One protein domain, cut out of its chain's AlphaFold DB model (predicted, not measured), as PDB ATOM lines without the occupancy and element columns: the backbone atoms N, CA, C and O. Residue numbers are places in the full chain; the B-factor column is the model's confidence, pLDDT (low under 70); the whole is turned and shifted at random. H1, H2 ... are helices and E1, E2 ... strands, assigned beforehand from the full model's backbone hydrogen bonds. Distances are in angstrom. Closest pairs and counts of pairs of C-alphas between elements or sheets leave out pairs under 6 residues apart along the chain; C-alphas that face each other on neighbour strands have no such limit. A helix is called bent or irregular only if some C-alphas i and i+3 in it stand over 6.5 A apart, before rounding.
ATOM      1  N   ILE A   5      19.137 -38.482   1.766       73.00
ATOM      2  CA  ILE A   5      18.460 -37.358   2.413       73.00
ATOM      3  C   ILE A   5      18.681 -36.115   1.562       73.00
ATOM      4  O   ILE A   5      19.814 -35.668   1.401       73.00
ATOM      5  N   LEU A   6      17.588 -35.546   1.064       76.94
ATOM      6  CA  LEU A   6      17.588 -34.269   0.360       76.94
ATOM      7  C   LEU A   6      17.008 -33.183   1.271       76.94
ATOM      8  O   LEU A   6      16.132 -33.454   2.096       76.94
ATOM      9  N   TYR A   7      17.504 -31.960   1.107       78.31
ATOM     10  CA  TYR A   7      16.990 -30.760   1.767       78.31
ATOM     11  C   TYR A   7      16.548 -29.774   0.686       78.31
ATOM     12  O   TYR A   7      17.248 -28.807   0.394       78.31
ATOM     13  N   GLU A   8      15.413 -30.059   0.049       87.44
ATOM     14  CA  GLU A   8      14.901 -29.258  -1.063       87.44
ATOM     15  C   GLU A   8      13.510 -28.709  -0.734       87.44
ATOM     16  O   GLU A   8      12.590 -29.458  -0.395       87.44
ATOM     17  N   LYS A   9      13.370 -27.382  -0.799       86.25
ATOM     18  CA  LYS A   9      12.125 -26.667  -0.486       86.25
ATOM     19  C   LYS A   9      11.244 -26.485  -1.714       86.25
ATOM     20  O   LYS A   9      10.029 -26.391  -1.567       86.25
ATOM     21  N   ASN A  10      11.843 -26.402  -2.897       92.62
ATOM     22  CA  ASN A  10      11.123 -26.327  -4.155       92.62
ATOM     23  C   ASN A  10      10.644 -27.735  -4.537       92.62
ATOM     24  O   ASN A  10      11.439 -28.621  -4.838       92.62
ATOM     25  N   GLU A  11       9.329 -27.935  -4.515       93.19
ATOM     26  CA  GLU A  11       8.685 -29.217  -4.820       93.19
ATOM     27  C   GLU A  11       9.071 -29.748  -6.208       93.19
ATOM     28  O   GLU A  11       9.424 -30.919  -6.331       93.19
ATOM     29  N   SER A  12       9.095 -28.880  -7.226       96.56
ATOM     30  CA  SER A  12       9.489 -29.229  -8.596       96.56
ATOM     31  C   SER A  12      10.952 -29.667  -8.676       96.56
ATOM     32  O   SER A  12      11.264 -30.646  -9.353       96.56
ATOM     33  N   MET A  13      11.847 -28.997  -7.943       97.00
ATOM     34  CA  MET A  13      13.256 -29.400  -7.846       97.00
ATOM     35  C   MET A  13      13.419 -30.727  -7.109       97.00
ATOM     36  O   MET A  13      14.161 -31.593  -7.567       97.00
ATOM     37  N   TYR A  14      12.710 -30.920  -5.996       94.81
ATOM     38  CA  TYR A  14      12.755 -32.177  -5.251       94.81
ATOM     39  C   TYR A  14      12.291 -33.343  -6.127       94.81
ATOM     40  O   TYR A  14      12.969 -34.369  -6.211       94.81
ATOM     41  N   PHE A  15      11.166 -33.158  -6.814       95.38
ATOM     42  CA  PHE A  15      10.633 -34.104  -7.781       95.38
ATOM     43  C   PHE A  15      11.647 -34.414  -8.888       95.38
ATOM     44  O   PHE A  15      11.902 -35.584  -9.169       95.38
ATOM     45  N   ALA A  16      12.277 -33.393  -9.470       97.69
ATOM     46  CA  ALA A  16      13.261 -33.581 -10.528       97.69
ATOM     47  C   ALA A  16      14.471 -34.400 -10.056       97.69
ATOM     48  O   ALA A  16      14.867 -35.355 -10.726       97.69
ATOM     49  N   ILE A  17      15.016 -34.088  -8.875       96.25
ATOM     50  CA  ILE A  17      16.125 -34.847  -8.276       96.25
ATOM     51  C   ILE A  17      15.695 -36.298  -8.040       96.25
ATOM     52  O   ILE A  17      16.425 -37.225  -8.393       96.25
ATOM     53  N   TYR A  18      14.504 -36.504  -7.471       93.94
ATOM     54  CA  TYR A  18      13.955 -37.832  -7.214       93.94
ATOM     55  C   TYR A  18      13.861 -38.669  -8.496       93.94
ATOM     56  O   TYR A  18      14.356 -39.801  -8.529       93.94
ATOM     57  N   VAL A  19      13.259 -38.119  -9.554       95.38
ATOM     58  CA  VAL A  19      13.066 -38.838 -10.819       95.38
ATOM     59  C   VAL A  19      14.406 -39.135 -11.480       95.38
ATOM     60  O   VAL A  19      14.653 -40.282 -11.844       95.38
ATOM     61  N   VAL A  20      15.305 -38.153 -11.575       97.69
ATOM     62  CA  VAL A  20      16.610 -38.331 -12.232       97.69
ATOM     63  C   VAL A  20      17.463 -39.387 -11.521       97.69
ATOM     64  O   VAL A  20      18.049 -40.242 -12.185       97.69
ATOM     65  N   LEU A  21      17.508 -39.386 -10.185       95.62
ATOM     66  CA  LEU A  21      18.237 -40.408  -9.423       95.62
ATOM     67  C   LEU A  21      17.613 -41.802  -9.573       95.62
ATOM     68  O   LEU A  21      18.340 -42.796  -9.642       95.62
ATOM     69  N   SER A  22      16.281 -41.879  -9.636       92.31
ATOM     70  CA  SER A  22      15.557 -43.141  -9.827       92.31
ATOM     71  C   SER A  22      15.847 -43.735 -11.206       92.31
ATOM     72  O   SER A  22      16.291 -44.878 -11.285       92.31
ATOM     73  N   LEU A  23      15.719 -42.928 -12.264       94.62
ATOM     74  CA  LEU A  23      16.043 -43.313 -13.639       94.62
ATOM     75  C   LEU A  23      17.505 -43.739 -13.791       94.62
ATOM     76  O   LEU A  23      17.806 -44.709 -14.481       94.62
ATOM     77  N   TYR A  24      18.424 -43.035 -13.126       96.00
ATOM     78  CA  TYR A  24      19.834 -43.417 -13.105       96.00
ATOM     79  C   TYR A  24      20.019 -44.817 -12.508       96.00
ATOM     80  O   TYR A  24      20.703 -45.647 -13.097       96.00
ATOM     81  N   CYS A  25      19.385 -45.115 -11.371       92.31
ATOM     82  CA  CYS A  25      19.498 -46.437 -10.758       92.31
ATOM     83  C   CYS A  25      18.875 -47.541 -11.608       92.31
ATOM     84  O   CYS A  25      19.491 -48.594 -11.750       92.31
ATOM     85  N   GLU A  26      17.691 -47.307 -12.172       90.12
ATOM     86  CA  GLU A  26      17.030 -48.252 -13.080       90.12
ATOM     87  C   GLU A  26      17.938 -48.583 -14.267       90.12
ATOM     88  O   GLU A  26      18.259 -49.751 -14.480       90.12
ATOM     89  N   PHE A  27      18.482 -47.557 -14.931       93.31
ATOM     90  CA  PHE A  27      19.447 -47.732 -16.015       93.31
ATOM     91  C   PHE A  27      20.656 -48.577 -15.592       93.31
ATOM     92  O   PHE A  27      21.055 -49.498 -16.304       93.31
ATOM     93  N   ILE A  28      21.250 -48.288 -14.433       93.81
ATOM     94  CA  ILE A  28      22.422 -49.025 -13.958       93.81
ATOM     95  C   ILE A  28      22.090 -50.489 -13.663       93.81
ATOM     96  O   ILE A  28      22.890 -51.364 -13.997       93.81
ATOM     97  N   TYR A  29      20.937 -50.778 -13.062       88.62
ATOM     98  CA  TYR A  29      20.533 -52.157 -12.798       88.62
ATOM     99  C   TYR A  29      20.225 -52.928 -14.079       88.62
ATOM    100  O   TYR A  29      20.630 -54.087 -14.181       88.62
ATOM    101  N   ASP A  30      19.591 -52.292 -15.062       87.62
ATOM    102  CA  ASP A  30      19.338 -52.900 -16.369       87.62
ATOM    103  C   ASP A  30      20.652 -53.220 -17.091       87.62
ATOM    104  O   ASP A  30      20.852 -54.340 -17.561       87.62
ATOM    105  N   VAL A  31      21.614 -52.289 -17.090       90.75
ATOM    106  CA  VAL A  31      22.957 -52.554 -17.628       90.75
ATOM    107  C   VAL A  31      23.649 -53.664 -16.842       90.75
ATOM    108  O   VAL A  31      24.304 -54.513 -17.439       90.75
ATOM    109  N   ALA A  32      23.525 -53.694 -15.515       88.69
ATOM    110  CA  ALA A  32      24.192 -54.690 -14.685       88.69
ATOM    111  C   ALA A  32      23.633 -56.106 -14.873       88.69
ATOM    112  O   ALA A  32      24.379 -57.067 -14.674       88.69
ATOM    113  N   HIS A  33      22.355 -56.225 -15.247       83.00
ATOM    114  CA  HIS A  33      21.701 -57.501 -15.522       83.00
ATOM    115  C   HIS A  33      22.406 -58.265 -16.649       83.00
ATOM    116  O   HIS A  33      22.662 -59.462 -16.520       83.00
ATOM    117  N   GLU A  34      22.777 -57.565 -17.723       82.50
ATOM    118  CA  GLU A  34      23.450 -58.165 -18.881       82.50
ATOM    119  C   GLU A  34      24.978 -57.979 -18.843       82.50
ATOM    120  O   GLU A  34      25.736 -58.853 -19.267       82.50
ATOM    121  N   PHE A  35      25.454 -56.852 -18.306       89.19
ATOM    122  CA  PHE A  35      26.839 -56.389 -18.398       89.19
ATOM    123  C   PHE A  35      27.341 -55.788 -17.076       89.19
ATOM    124  O   PHE A  35      27.709 -54.614 -17.002       89.19
ATOM    125  N   HIS A  36      27.438 -56.610 -16.029       88.38
ATOM    126  CA  HIS A  36      27.876 -56.188 -14.689       88.38
ATOM    127  C   HIS A  36      29.116 -55.269 -14.675       88.38
ATOM    128  O   HIS A  36      29.085 -54.185 -14.098       88.38
ATOM    129  N   ASN A  37      30.202 -55.657 -15.354       91.25
ATOM    130  CA  ASN A  37      31.432 -54.853 -15.383       91.25
ATOM    131  C   ASN A  37      31.243 -53.496 -16.082       91.25
ATOM    132  O   ASN A  37      31.921 -52.530 -15.733       91.25
ATOM    133  N   ALA A  38      30.335 -53.408 -17.059       93.81
ATOM    134  CA  ALA A  38      30.011 -52.148 -17.718       93.81
ATOM    135  C   ALA A  38      29.236 -51.221 -16.773       93.81
ATOM    136  O   ALA A  38      29.562 -50.041 -16.690       93.81
ATOM    137  N   ALA A  39      28.281 -51.755 -16.003       93.56
ATOM    138  CA  ALA A  39      27.581 -50.990 -14.972       93.56
ATOM    139  C   ALA A  39      28.553 -50.435 -13.920       93.56
ATOM    140  O   ALA A  39      28.521 -49.241 -13.631       93.56
ATOM    141  N   VAL A  40      29.479 -51.263 -13.418       94.50
ATOM    142  CA  VAL A  40      30.534 -50.813 -12.489       94.50
ATOM    143  C   VAL A  40      31.383 -49.701 -13.112       94.50
ATOM    144  O   VAL A  40      31.610 -48.678 -12.469       94.50
ATOM    145  N   HIS A  41      31.783 -49.836 -14.383       95.69
ATOM    146  CA  HIS A  41      32.536 -48.788 -15.076       95.69
ATOM    147  C   HIS A  41      31.777 -47.454 -15.139       95.69
ATOM    148  O   HIS A  41      32.380 -46.405 -14.914       95.69
ATOM    149  N   VAL A  42      30.468 -47.482 -15.416       96.38
ATOM    150  CA  VAL A  42      29.645 -46.263 -15.453       96.38
ATOM    151  C   VAL A  42      29.592 -45.589 -14.082       96.38
ATOM    152  O   VAL A  42      29.749 -44.377 -14.018       96.38
ATOM    153  N   ILE A  43      29.417 -46.350 -12.997       96.38
ATOM    154  CA  ILE A  43      29.337 -45.824 -11.620       96.38
ATOM    155  C   ILE A  43      30.675 -45.222 -11.157       96.38
ATOM    156  O   ILE A  43      30.722 -44.264 -10.378       96.38
ATOM    157  N   GLU A  44      31.796 -45.814 -11.570       96.12
ATOM    158  CA  GLU A  44      33.124 -45.391 -11.122       96.12
ATOM    159  C   GLU A  44      33.706 -44.231 -11.932       96.12
ATOM    160  O   GLU A  44      34.524 -43.477 -11.403       96.12
ATOM    161  N   ASN A  45      33.287 -44.071 -13.186       97.44
ATOM    162  CA  ASN A  45      33.786 -43.037 -14.080       97.44
ATOM    163  C   ASN A  45      32.898 -41.790 -14.033       97.44
ATOM    164  O   ASN A  45      31.823 -41.764 -14.627       97.44
ATOM    165  N   GLU A  46      33.390 -40.725 -13.401       96.19
ATOM    166  CA  GLU A  46      32.680 -39.447 -13.240       96.19
ATOM    167  C   GLU A  46      32.106 -38.893 -14.556       96.19
ATOM    168  O   GLU A  46      30.969 -38.430 -14.581       96.19
ATOM    169  N   LYS A  47      32.829 -39.014 -15.680       97.31
ATOM    170  CA  LYS A  47      32.323 -38.560 -16.987       97.31
ATOM    171  C   LYS A  47      31.148 -39.398 -17.476       97.31
ATOM    172  O   LYS A  47      30.244 -38.863 -18.111       97.31
ATOM    173  N   CYS A  48      31.166 -40.703 -17.213       97.88
ATOM    174  CA  CYS A  48      30.039 -41.572 -17.530       97.88
ATOM    175  C   CYS A  48      28.842 -41.228 -16.645       97.88
ATOM    176  O   CYS A  48      27.751 -41.065 -17.176       97.88
ATOM    177  N   VAL A  49      29.052 -41.029 -15.339       98.06
ATOM    178  CA  VAL A  49      28.005 -40.584 -14.404       98.06
ATOM    179  C   VAL A  49      27.362 -39.282 -14.887       98.06
ATOM    180  O   VAL A  49      26.143 -39.214 -15.028       98.06
ATOM    181  N   GLU A  50      28.173 -38.277 -15.222       97.94
ATOM    182  CA  GLU A  50      27.706 -36.981 -15.715       97.94
ATOM    183  C   GLU A  50      26.879 -37.123 -17.004       97.94
ATOM    184  O   GLU A  50      25.796 -36.544 -17.124       97.94
ATOM    185  N   GLN A  51      27.360 -37.918 -17.965       98.19
ATOM    186  CA  GLN A  51      26.649 -38.180 -19.219       98.19
ATOM    187  C   GLN A  51      25.334 -38.926 -18.989       98.19
ATOM    188  O   GLN A  51      24.317 -38.569 -19.584       98.19
ATOM    189  N   THR A  52      25.329 -39.935 -18.118       98.12
ATOM    190  CA  THR A  52      24.116 -40.677 -17.780       98.12
ATOM    191  C   THR A  52      23.104 -39.761 -17.102       98.12
ATOM    192  O   THR A  52      21.944 -39.771 -17.502       98.12
ATOM    193  N   PHE A  53      23.509 -38.912 -16.154       98.50
ATOM    194  CA  PHE A  53      22.589 -37.940 -15.561       98.50
ATOM    195  C   PHE A  53      22.057 -36.940 -16.578       98.50
ATOM    196  O   PHE A  53      20.868 -36.644 -16.546       98.50
ATOM    197  N   GLN A  54      22.879 -36.471 -17.518       98.50
ATOM    198  CA  GLN A  54      22.391 -35.594 -18.582       98.50
ATOM    199  C   GLN A  54      21.317 -36.277 -19.440       98.50
ATOM    200  O   GLN A  54      20.321 -35.643 -19.784       98.50
ATOM    201  N   ILE A  55      21.484 -37.567 -19.752       98.44
ATOM    202  CA  ILE A  55      20.465 -38.360 -20.453       98.44
ATOM    203  C   ILE A  55      19.184 -38.450 -19.616       98.44
ATOM    204  O   ILE A  55      18.105 -38.212 -20.146       98.44
ATOM    205  N   GLN A  56      19.284 -38.736 -18.314       98.38
ATOM    206  CA  GLN A  56      18.095 -38.858 -17.461       98.38
ATOM    207  C   GLN A  56      17.388 -37.522 -17.211       98.38
ATOM    208  O   GLN A  56      16.164 -37.491 -17.118       98.38
ATOM    209  N   ILE A  57      18.130 -36.414 -17.165       98.62
ATOM    210  CA  ILE A  57      17.552 -35.067 -17.165       98.62
ATOM    211  C   ILE A  57      16.773 -34.855 -18.462       98.62
ATOM    212  O   ILE A  57      15.613 -34.472 -18.400       98.62
ATOM    213  N   ASN A  58      17.358 -35.157 -19.624       98.44
ATOM    214  CA  ASN A  58      16.652 -35.003 -20.898       98.44
ATOM    215  C   ASN A  58      15.381 -35.867 -20.948       98.44
ATOM    216  O   ASN A  58      14.332 -35.354 -21.315       98.44
ATOM    217  N   ASN A  59      15.445 -37.121 -20.482       97.88
ATOM    218  CA  ASN A  59      14.271 -37.993 -20.378       97.88
ATOM    219  C   ASN A  59      13.170 -37.360 -19.512       97.88
ATOM    220  O   ASN A  59      12.009 -37.356 -19.912       97.88
ATOM    221  N   LEU A  60      13.525 -36.797 -18.350       97.88
ATOM    222  CA  LEU A  60      12.579 -36.073 -17.498       97.88
ATOM    223  C   LEU A  60      11.954 -34.874 -18.224       97.88
ATOM    224  O   LEU A  60      10.757 -34.651 -18.083       97.88
ATOM    225  N   LEU A  61      12.742 -34.086 -18.958       97.56
ATOM    226  CA  LEU A  61      12.239 -32.897 -19.652       97.56
ATOM    227  C   LEU A  61      11.325 -33.259 -20.828       97.56
ATOM    228  O   LEU A  61      10.293 -32.615 -21.010       97.56
ATOM    229  N   ASP A  62      11.688 -34.288 -21.592       98.00
ATOM    230  CA  ASP A  62      10.947 -34.734 -22.774       98.00
ATOM    231  C   ASP A  62       9.573 -35.318 -22.412       98.00
ATOM    232  O   ASP A  62       8.622 -35.158 -23.177       98.00
ATOM    233  N   ASP A  63       9.451 -35.956 -21.241       97.00
ATOM    234  CA  ASP A  63       8.207 -36.588 -20.781       97.00
ATOM    235  C   ASP A  63       7.811 -36.154 -19.358       97.00
ATOM    236  O   ASP A  63       7.414 -36.949 -18.497       97.00
ATOM    237  N   PHE A  64       7.943 -34.852 -19.088       97.25
ATOM    238  CA  PHE A  64       7.721 -34.274 -17.760       97.25
ATOM    239  C   PHE A  64       6.343 -34.619 -17.188       97.25
ATOM    240  O   PHE A  64       6.235 -35.043 -16.036       97.25
ATOM    241  N   ASP A  65       5.288 -34.483 -17.993       96.50
ATOM    242  CA  ASP A  65       3.915 -34.748 -17.559       96.50
ATOM    243  C   ASP A  65       3.681 -36.227 -17.224       96.50
ATOM    244  O   ASP A  65       2.941 -36.540 -16.284       96.50
ATOM    245  N   TYR A  66       4.334 -37.146 -17.943       95.88
ATOM    246  CA  TYR A  66       4.304 -38.566 -17.608       95.88
ATOM    247  C   TYR A  66       4.954 -38.812 -16.252       95.88
ATOM    248  O   TYR A  66       4.300 -39.361 -15.360       95.88
ATOM    249  N   TYR A  67       6.198 -38.362 -16.059       95.38
ATOM    250  CA  TYR A  67       6.912 -38.569 -14.800       95.38
ATOM    251  C   TYR A  67       6.197 -37.915 -13.625       95.38
ATOM    252  O   TYR A  67       6.100 -38.513 -12.552       95.38
ATOM    253  N   LYS A  68       5.626 -36.730 -13.835       95.44
ATOM    254  CA  LYS A  68       4.820 -36.028 -12.840       95.44
ATOM    255  C   LYS A  68       3.608 -36.851 -12.422       95.44
ATOM    256  O   LYS A  68       3.325 -36.966 -11.235       95.44
ATOM    257  N   LYS A  69       2.912 -37.479 -13.373       94.06
ATOM    258  CA  LYS A  69       1.746 -38.323 -13.086       94.06
ATOM    259  C   LYS A  69       2.088 -39.555 -12.243       94.06
ATOM    260  O   LYS A  69       1.253 -39.979 -11.446       94.06
ATOM    261  N   ILE A  70       3.259 -40.159 -12.450       91.06
ATOM    262  CA  ILE A  70       3.632 -41.419 -11.783       91.06
ATOM    263  C   ILE A  70       4.432 -41.221 -10.489       91.06
ATOM    264  O   ILE A  70       4.353 -42.075  -9.608       91.06
ATOM    265  N   ASN A  71       5.183 -40.124 -10.367       87.75
ATOM    266  CA  ASN A  71       6.124 -39.887  -9.268       87.75
ATOM    267  C   ASN A  71       5.872 -38.579  -8.501       87.75
ATOM    268  O   ASN A  71       6.420 -38.409  -7.414       87.75
ATOM    269  N   GLY A  72       5.098 -37.654  -9.067       86.44
ATOM    270  CA  GLY A  72       4.841 -36.339  -8.489       86.44
ATOM    271  C   GLY A  72       3.560 -36.269  -7.658       86.44
ATOM    272  O   GLY A  72       2.746 -37.194  -7.619       86.44
ATOM    273  N   ALA A  73       3.368 -35.133  -7.001       89.75
ATOM    274  CA  ALA A  73       2.164 -34.754  -6.273       89.75
ATOM    275  C   ALA A  73       1.162 -33.965  -7.139       89.75
ATOM    276  O   ALA A  73       0.038 -33.709  -6.703       89.75
ATOM    277  N   GLY A  74       1.532 -33.603  -8.370       90.31
ATOM    278  CA  GLY A  74       0.649 -32.965  -9.347       90.31
ATOM    279  C   GLY A  74       0.782 -31.441  -9.421       90.31
ATOM    280  O   GLY A  74       0.213 -30.832 -10.333       90.31
ATOM    281  N   ASN A  75       1.577 -30.822  -8.547       92.88
ATOM    282  CA  ASN A  75       1.781 -29.369  -8.512       92.88
ATOM    283  C   ASN A  75       3.103 -28.927  -9.144       92.88
ATOM    284  O   ASN A  75       3.299 -27.734  -9.363       92.88
ATOM    285  N   GLU A  76       3.977 -29.874  -9.482       96.81
ATOM    286  CA  GLU A  76       5.299 -29.604 -10.033       96.81
ATOM    287  C   GLU A  76       5.216 -28.912 -11.387       96.81
ATOM    288  O   GLU A  76       4.341 -29.208 -12.212       96.81
ATOM    289  N   LYS A  77       6.154 -28.007 -11.639       96.81
ATOM    290  CA  LYS A  77       6.230 -27.243 -12.877       96.81
ATOM    291  C   LYS A  77       7.640 -27.244 -13.424       96.81
ATOM    292  O   LYS A  77       8.599 -27.023 -12.691       96.81
ATOM    293  N   LEU A  78       7.735 -27.408 -14.738       95.75
ATOM    294  CA  LEU A  78       9.004 -27.380 -15.453       95.75
ATOM    295  C   LEU A  78       9.740 -26.041 -15.289       95.75
ATOM    296  O   LEU A  78      10.955 -26.018 -15.152       95.75
ATOM    297  N   GLU A  79       8.995 -24.933 -15.260       96.81
ATOM    298  CA  GLU A  79       9.530 -23.572 -15.092       96.81
ATOM    299  C   GLU A  79      10.210 -23.332 -13.736       96.81
ATOM    300  O   GLU A  79      11.044 -22.437 -13.622       96.81
ATOM    301  N   ASP A  80       9.886 -24.148 -12.731       97.19
ATOM    302  CA  ASP A  80      10.461 -24.065 -11.389       97.19
ATOM    303  C   ASP A  80      11.720 -24.941 -11.238       97.19
ATOM    304  O   ASP A  80      12.261 -25.041 -10.135       97.19
ATOM    305  N   ILE A  81      12.178 -25.598 -12.313       97.62
ATOM    306  CA  ILE A  81      13.360 -26.467 -12.313       97.62
ATOM    307  C   ILE A  81      14.559 -25.724 -12.907       97.62
ATOM    308  O   ILE A  81      14.619 -25.457 -14.107       97.62
ATOM    309  N   ASP A  82      15.564 -25.462 -12.074       97.94
ATOM    310  CA  ASP A  82      16.882 -25.029 -12.531       97.94
ATOM    311  C   ASP A  82      17.714 -26.257 -12.933       97.94
ATOM    312  O   ASP A  82      18.105 -27.074 -12.100       97.94
ATOM    313  N   ILE A  83      17.982 -26.393 -14.232       97.69
ATOM    314  CA  ILE A  83      18.697 -27.546 -14.796       97.69
ATOM    315  C   ILE A  83      20.163 -27.599 -14.356       97.69
ATOM    316  O   ILE A  83      20.711 -28.690 -14.184       97.69
ATOM    317  N   ALA A  84      20.811 -26.446 -14.176       97.19
ATOM    318  CA  ALA A  84      22.202 -26.404 -13.742       97.19
ATOM    319  C   ALA A  84      22.314 -26.855 -12.279       97.19
ATOM    320  O   ALA A  84      23.139 -27.714 -11.963       97.19
ATOM    321  N   ASP A  85      21.425 -26.348 -11.423       97.00
ATOM    322  CA  ASP A  85      21.335 -26.738 -10.012       97.00
ATOM    323  C   ASP A  85      20.897 -28.207  -9.853       97.00
ATOM    324  O   ASP A  85      21.444 -28.949  -9.038       97.00
ATOM    325  N   LEU A  86      19.969 -28.686 -10.692       97.88
ATOM    326  CA  LEU A  86      19.563 -30.094 -10.728       97.88
ATOM    327  C   LEU A  86      20.763 -31.002 -10.998       97.88
ATOM    328  O   LEU A  86      20.959 -31.984 -10.281       97.88
ATOM    329  N   LYS A  87      21.579 -30.663 -12.005       97.62
ATOM    330  CA  LYS A  87      22.784 -31.421 -12.358       97.62
ATOM    331  C   LYS A  87      23.775 -31.479 -11.193       97.62
ATOM    332  O   LYS A  87      24.285 -32.555 -10.888       97.62
ATOM    333  N   GLU A  88      24.022 -30.358 -10.523       96.44
ATOM    334  CA  GLU A  88      24.906 -30.313  -9.352       96.44
ATOM    335  C   GLU A  88      24.371 -31.191  -8.211       96.44
ATOM    336  O   GLU A  88      25.105 -32.004  -7.643       96.44
ATOM    337  N   LYS A  89      23.070 -31.101  -7.915       95.69
ATOM    338  CA  LYS A  89      22.439 -31.848  -6.819       95.69
ATOM    339  C   LYS A  89      22.426 -33.355  -7.043       95.69
ATOM    340  O   LYS A  89      22.665 -34.097  -6.089       95.69
ATOM    341  N   VAL A  90      22.176 -33.828  -8.265       96.62
ATOM    342  CA  VAL A  90      22.195 -35.276  -8.553       96.62
ATOM    343  C   VAL A  90      23.614 -35.842  -8.516       96.62
ATOM    344  O   VAL A  90      23.801 -36.937  -7.987       96.62
ATOM    345  N   MET A  91      24.619 -35.078  -8.963       97.00
ATOM    346  CA  MET A  91      26.034 -35.444  -8.812       97.00
ATOM    347  C   MET A  91      26.437 -35.511  -7.334       97.00
ATOM    348  O   MET A  91      27.023 -36.494  -6.885       97.00
ATOM    349  N   LEU A  92      26.051 -34.511  -6.539       94.25
ATOM    350  CA  LEU A  92      26.344 -34.493  -5.109       94.25
ATOM    351  C   LEU A  92      25.689 -35.674  -4.376       94.25
ATOM    352  O   LEU A  92      26.342 -36.359  -3.588       94.25
ATOM    353  N   ALA A  93      24.408 -35.940  -4.646       93.06
ATOM    354  CA  ALA A  93      23.697 -37.079  -4.068       93.06
ATOM    355  C   ALA A  93      24.319 -38.417  -4.498       93.06
ATOM    356  O   ALA A  93      24.371 -39.366  -3.701       93.06
ATOM    357  N   HIS A  94      24.820 -38.485  -5.737       94.38
ATOM    358  CA  HIS A  94      25.530 -39.647  -6.242       94.38
ATOM    359  C   HIS A  94      26.736 -39.995  -5.376       94.38
ATOM    360  O   HIS A  94      26.821 -41.108  -4.845       94.38
ATOM    361  N   ASP A  95      27.611 -39.016  -5.175       92.88
ATOM    362  CA  ASP A  95      28.868 -39.200  -4.456       92.88
ATOM    363  C   ASP A  95      28.656 -39.416  -2.955       92.88
ATOM    364  O   ASP A  95      29.380 -40.192  -2.329       92.88
ATOM    365  N   GLN A  96      27.637 -38.780  -2.372       91.00
ATOM    366  CA  GLN A  96      27.346 -38.899  -0.944       91.00
ATOM    367  C   GLN A  96      26.745 -40.251  -0.551       91.00
ATOM    368  O   GLN A  96      27.029 -40.745   0.544       91.00
ATOM    369  N   ALA A  97      25.875 -40.834  -1.384       88.75
ATOM    370  CA  ALA A  97      25.075 -41.982  -0.955       88.75
ATOM    371  C   ALA A  97      24.712 -42.976  -2.065       88.75
ATOM    372  O   ALA A  97      24.781 -44.186  -1.823       88.75
ATOM    373  N   VAL A  98      24.319 -42.510  -3.256       91.06
ATOM    374  CA  VAL A  98      23.753 -43.402  -4.287       91.06
ATOM    375  C   VAL A  98      24.800 -44.385  -4.800       91.06
ATOM    376  O   VAL A  98      24.506 -45.575  -4.870       91.06
ATOM    377  N   LYS A  99      26.036 -43.942  -5.065       93.94
ATOM    378  CA  LYS A  99      27.124 -44.824  -5.514       93.94
ATOM    379  C   LYS A  99      27.328 -46.004  -4.568       93.94
ATOM    380  O   LYS A  99      27.321 -47.159  -4.990       93.94
ATOM    381  N   ALA A 100      27.477 -45.719  -3.275       91.38
ATOM    382  CA  ALA A 100      27.689 -46.747  -2.261       91.38
ATOM    383  C   ALA A 100      26.492 -47.705  -2.155       91.38
ATOM    384  O   ALA A 100      26.677 -48.905  -1.950       91.38
ATOM    385  N   LEU A 101      25.269 -47.185  -2.301       88.81
ATOM    386  CA  LEU A 101      24.053 -47.991  -2.295       88.81
ATOM    387  C   LEU A 101      23.993 -48.934  -3.504       88.81
ATOM    388  O   LEU A 101      23.811 -50.132  -3.313       88.81
ATOM    389  N   ILE A 102      24.183 -48.416  -4.721       89.88
ATOM    390  CA  ILE A 102      24.158 -49.222  -5.945       89.88
ATOM    391  C   ILE A 102      25.236 -50.302  -5.881       89.88
ATOM    392  O   ILE A 102      24.923 -51.471  -6.082       89.88
ATOM    393  N   MET A 103      26.480 -49.946  -5.545       91.06
ATOM    394  CA  MET A 103      27.586 -50.911  -5.473       91.06
ATOM    395  C   MET A 103      27.282 -52.049  -4.495       91.06
ATOM    396  O   MET A 103      27.446 -53.219  -4.837       91.06
ATOM    397  N   LYS A 104      26.741 -51.728  -3.314       87.56
ATOM    398  CA  LYS A 104      26.303 -52.738  -2.346       87.56
ATOM    399  C   LYS A 104      25.234 -53.672  -2.928       87.56
ATOM    400  O   LYS A 104      25.273 -54.876  -2.672       87.56
ATOM    401  N   ASN A 105      24.279 -53.132  -3.680       84.50
ATOM    402  CA  ASN A 105      23.191 -53.914  -4.267       84.50
ATOM    403  C   ASN A 105      23.705 -54.813  -5.400       84.50
ATOM    404  O   ASN A 105      23.342 -55.984  -5.472       84.50
ATOM    405  N   LEU A 106      24.614 -54.299  -6.231       84.94
ATOM    406  CA  LEU A 106      25.286 -55.073  -7.272       84.94
ATOM    407  C   LEU A 106      26.096 -56.240  -6.683       84.94
ATOM    408  O   LEU A 106      26.029 -57.354  -7.199       84.94
ATOM    409  N   GLU A 107      26.809 -56.022  -5.576       83.50
ATOM    410  CA  GLU A 107      27.540 -57.080  -4.866       83.50
ATOM    411  C   GLU A 107      26.620 -58.144  -4.253       83.50
ATOM    412  O   GLU A 107      26.959 -59.329  -4.265       83.50
ATOM    413  N   ALA A 108      25.473 -57.736  -3.699       75.81
ATOM    414  CA  ALA A 108      24.487 -58.656  -3.137       75.81
ATOM    415  C   ALA A 108      23.879 -59.553  -4.227       75.81
ATOM    416  O   ALA A 108      23.839 -60.773  -4.060       75.81
ATOM    417  N   ASN A 109      23.526 -58.970  -5.377       67.81
ATOM    418  CA  ASN A 109      22.947 -59.692  -6.511       67.81
ATOM    419  C   ASN A 109      23.904 -60.722  -7.130       67.81
ATOM    420  O   ASN A 109      23.457 -61.766  -7.588       67.81
ATOM    421  N   ILE A 110      25.224 -60.499  -7.103       63.81
ATOM    422  CA  ILE A 110      26.200 -61.518  -7.546       63.81
ATOM    423  C   ILE A 110      26.159 -62.771  -6.654       63.81
ATOM    424  O   ILE A 110      26.451 -63.880  -7.108       63.81
ATOM    425  N   ARG A 111      25.864 -62.604  -5.360       55.41
ATOM    426  CA  ARG A 111      25.968 -63.677  -4.357       55.41
ATOM    427  C   ARG A 111      24.707 -64.528  -4.261       55.41
ATOM    428  O   ARG A 111      24.780 -65.660  -3.783       55.41
ATOM    429  N   GLU A 112      23.580 -64.011  -4.719       53.94
ATOM    430  CA  GLU A 112      22.298 -64.686  -4.655       53.94
ATOM    431  C   GLU A 112      21.991 -65.390  -5.988       53.94
ATOM    432  O   GLU A 112      21.757 -64.762  -7.012       53.94
ATOM    433  N   LYS A 113      21.937 -66.732  -5.977       49.41
ATOM    434  CA  LYS A 113      21.262 -67.536  -7.021       49.41
ATOM    435  C   LYS A 113      19.734 -67.377  -6.912       49.41
ATOM    436  O   LYS A 113      19.012 -68.373  -6.885       49.41
ATOM    437  N   VAL A 114      19.260 -66.159  -6.699       48.34
ATOM    438  CA  VAL A 114      17.853 -65.864  -6.454       48.34
ATOM    439  C   VAL A 114      17.287 -65.334  -7.758       48.34
ATOM    440  O   VAL A 114      17.820 -64.400  -8.354       48.34
ATOM    441  N   ASP A 115      16.252 -66.020  -8.240       43.84
ATOM    442  CA  ASP A 115      15.503 -65.612  -9.418       43.84
ATOM    443  C   ASP A 115      14.947 -64.201  -9.207       43.84
ATOM    444  O   ASP A 115      14.071 -63.983  -8.369       43.84
ATOM    445  N   GLY A 116      15.436 -63.269 -10.021       49.62
ATOM    446  CA  GLY A 116      14.834 -61.961 -10.240       49.62
ATOM    447  C   GLY A 116      15.571 -60.808  -9.552       49.62
ATOM    448  O   GLY A 116      15.792 -60.849  -8.343       49.62
ATOM    449  N   PRO A 117      15.908 -59.731 -10.287       47.22
ATOM    450  CA  PRO A 117      16.284 -58.483  -9.654       47.22
ATOM    451  C   PRO A 117      15.027 -57.929  -8.977       47.22
ATOM    452  O   PRO A 117      14.187 -57.294  -9.613       47.22
ATOM    453  N   GLU A 118      14.871 -58.132  -7.669       52.25
ATOM    454  CA  GLU A 118      14.195 -57.098  -6.895       52.25
ATOM    455  C   GLU A 118      15.068 -55.857  -7.078       52.25
ATOM    456  O   GLU A 118      16.126 -55.720  -6.472       52.25
ATOM    457  N   TYR A 119      14.704 -54.997  -8.026       55.53
ATOM    458  CA  TYR A 119      15.339 -53.705  -8.206       55.53
ATOM    459  C   TYR A 119      15.136 -52.953  -6.894       55.53
ATOM    460  O   TYR A 119      14.012 -52.551  -6.577       55.53
ATOM    461  N   TRP A 120      16.183 -52.839  -6.072       57.53
ATOM    462  CA  TRP A 120      16.088 -52.135  -4.795       57.53
ATOM    463  C   TRP A 120      15.809 -50.668  -5.109       57.53
ATOM    464  O   TRP A 120      16.722 -49.898  -5.415       57.53
ATOM    465  N   LYS A 121      14.522 -50.305  -5.086       58.25
ATOM    466  CA  LYS A 121      14.061 -48.946  -5.342       58.25
ATOM    467  C   LYS A 121      14.788 -48.010  -4.389       58.25
ATOM    468  O   LYS A 121      14.804 -48.230  -3.175       58.25
ATOM    469  N   LEU A 122      15.400 -46.976  -4.957       64.19
ATOM    470  CA  LEU A 122      16.048 -45.915  -4.204       64.19
ATOM    471  C   LEU A 122      15.032 -45.323  -3.227       64.19
ATOM    472  O   LEU A 122      14.014 -44.760  -3.631       64.19
ATOM    473  N   LYS A 123      15.300 -45.446  -1.926       61.91
ATOM    474  CA  LYS A 123      14.505 -44.750  -0.920       61.91
ATOM    475  C   LYS A 123      15.100 -43.362  -0.713       61.91
ATOM    476  O   LYS A 123      16.080 -43.188   0.010       61.91
ATOM    477  N   ILE A 124      14.507 -42.385  -1.385       68.62
ATOM    478  CA  ILE A 124      14.856 -40.971  -1.262       68.62
ATOM    479  C   ILE A 124      13.868 -40.335  -0.285       68.62
ATOM    480  O   ILE A 124      12.661 -40.554  -0.380       68.62
ATOM    481  N   MET A 125      14.377 -39.575   0.681       70.25
ATOM    482  CA  MET A 125      13.553 -38.854   1.648       70.25
ATOM    483  C   MET A 125      13.908 -37.371   1.637       70.25
ATOM    484  O   MET A 125      15.066 -37.005   1.842       70.25
ATOM    485  N   ASN A 126      12.900 -36.514   1.467       65.81
ATOM    486  CA  ASN A 126      13.043 -35.090   1.753       65.81
ATOM    487  C   ASN A 126      12.940 -34.858   3.263       65.81
ATOM    488  O   ASN A 126      12.006 -35.352   3.902       65.81
ATOM    489  N   LYS A 127      13.856 -34.083   3.840       61.62
ATOM    490  CA  LYS A 127      13.695 -33.554   5.197       61.62
ATOM    491  C   LYS A 127      13.505 -32.046   5.114       61.62
ATOM    492  O   LYS A 127      14.428 -31.315   4.774       61.62
TER     493      LYS A 127
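This is residues 5 to 127 of the 129 residues of an uncharacterized protein of Salmonella enterica (UniProt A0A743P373). One long arm, H1a, makes the core; H2 and H4a cross it, H3 packs on its residues 15 to 19, and H1b folds back at its far end. Beyond bent H4, the long stretch 112 to 123 returns to E1, whose residues 125 to 126 pair in parallel with residues 5 to 6. The printed part has 123 residues with four named helices and then one named strand, mostly helix. It is compact, with a radius of gyration of the C-alphas of 14.6 A, and elongated, spanning 44 by 29 by 28 A.

H1, residues 11 to 44, was assigned as one helix by its hydrogen bonds but is bent, C-alphas 34 and 37 being 9.3 A apart; its arms are H1a, 11 to 34, and H1b, 37 to 44. The arms touch at C-alphas 32 and 39, 5.0 A apart, running opposite ways at a shallow tilt of 30 degrees. H2, residues 46 to 62, touches H1a's residues 16 to 24 alone, closest at C-alphas 20 and 56, 5.5 A, at a steep tilt of 60 degrees. H3, residues 64 to 71, touches H1a about perpendicular, at 80 degrees; C-alphas 19 and 71 are closest, 7.2 A. H4, residues 83 to 111, one helix by its hydrogen bonds, is bent, with C-alphas 96 and 99 7.5 A apart. Its arm H4a, 83 to 96, touches H1a, closest at C-alphas 17 and 90, 6.1 A, and H2, closest at C-alphas 53 and 87, 7.3 A. H4b, 99 to 111, only just touches H1a, with 3 pairs of C-alphas within 8 A, the closest 25 and 102, 7.3 A. E1, residues 124 to 126, pairs with no named strand. Every O i to N i+4 pair is within hydrogen-bond range in H1b, H2, H3 and H4a, 19 of 20 in H1a and 8 of 9 in H4b.

H1a begins at C-alpha 11 (8.685, -29.217, -4.820) and is 35.4 A long; H2 is 24.2 A, H4a 19.9 A and H4b 18.9 A. E1 ends at C-alpha 126 (13.043, -35.090, 1.753).

The C-alphas of Glu 79 and Lys 113 are farthest apart, 46.2 A. The printed part has no cut; the links H3 to H4 and H4 to E1 are long. Residues 109 to 124 and 126 to 127 of the model have pLDDT under 70.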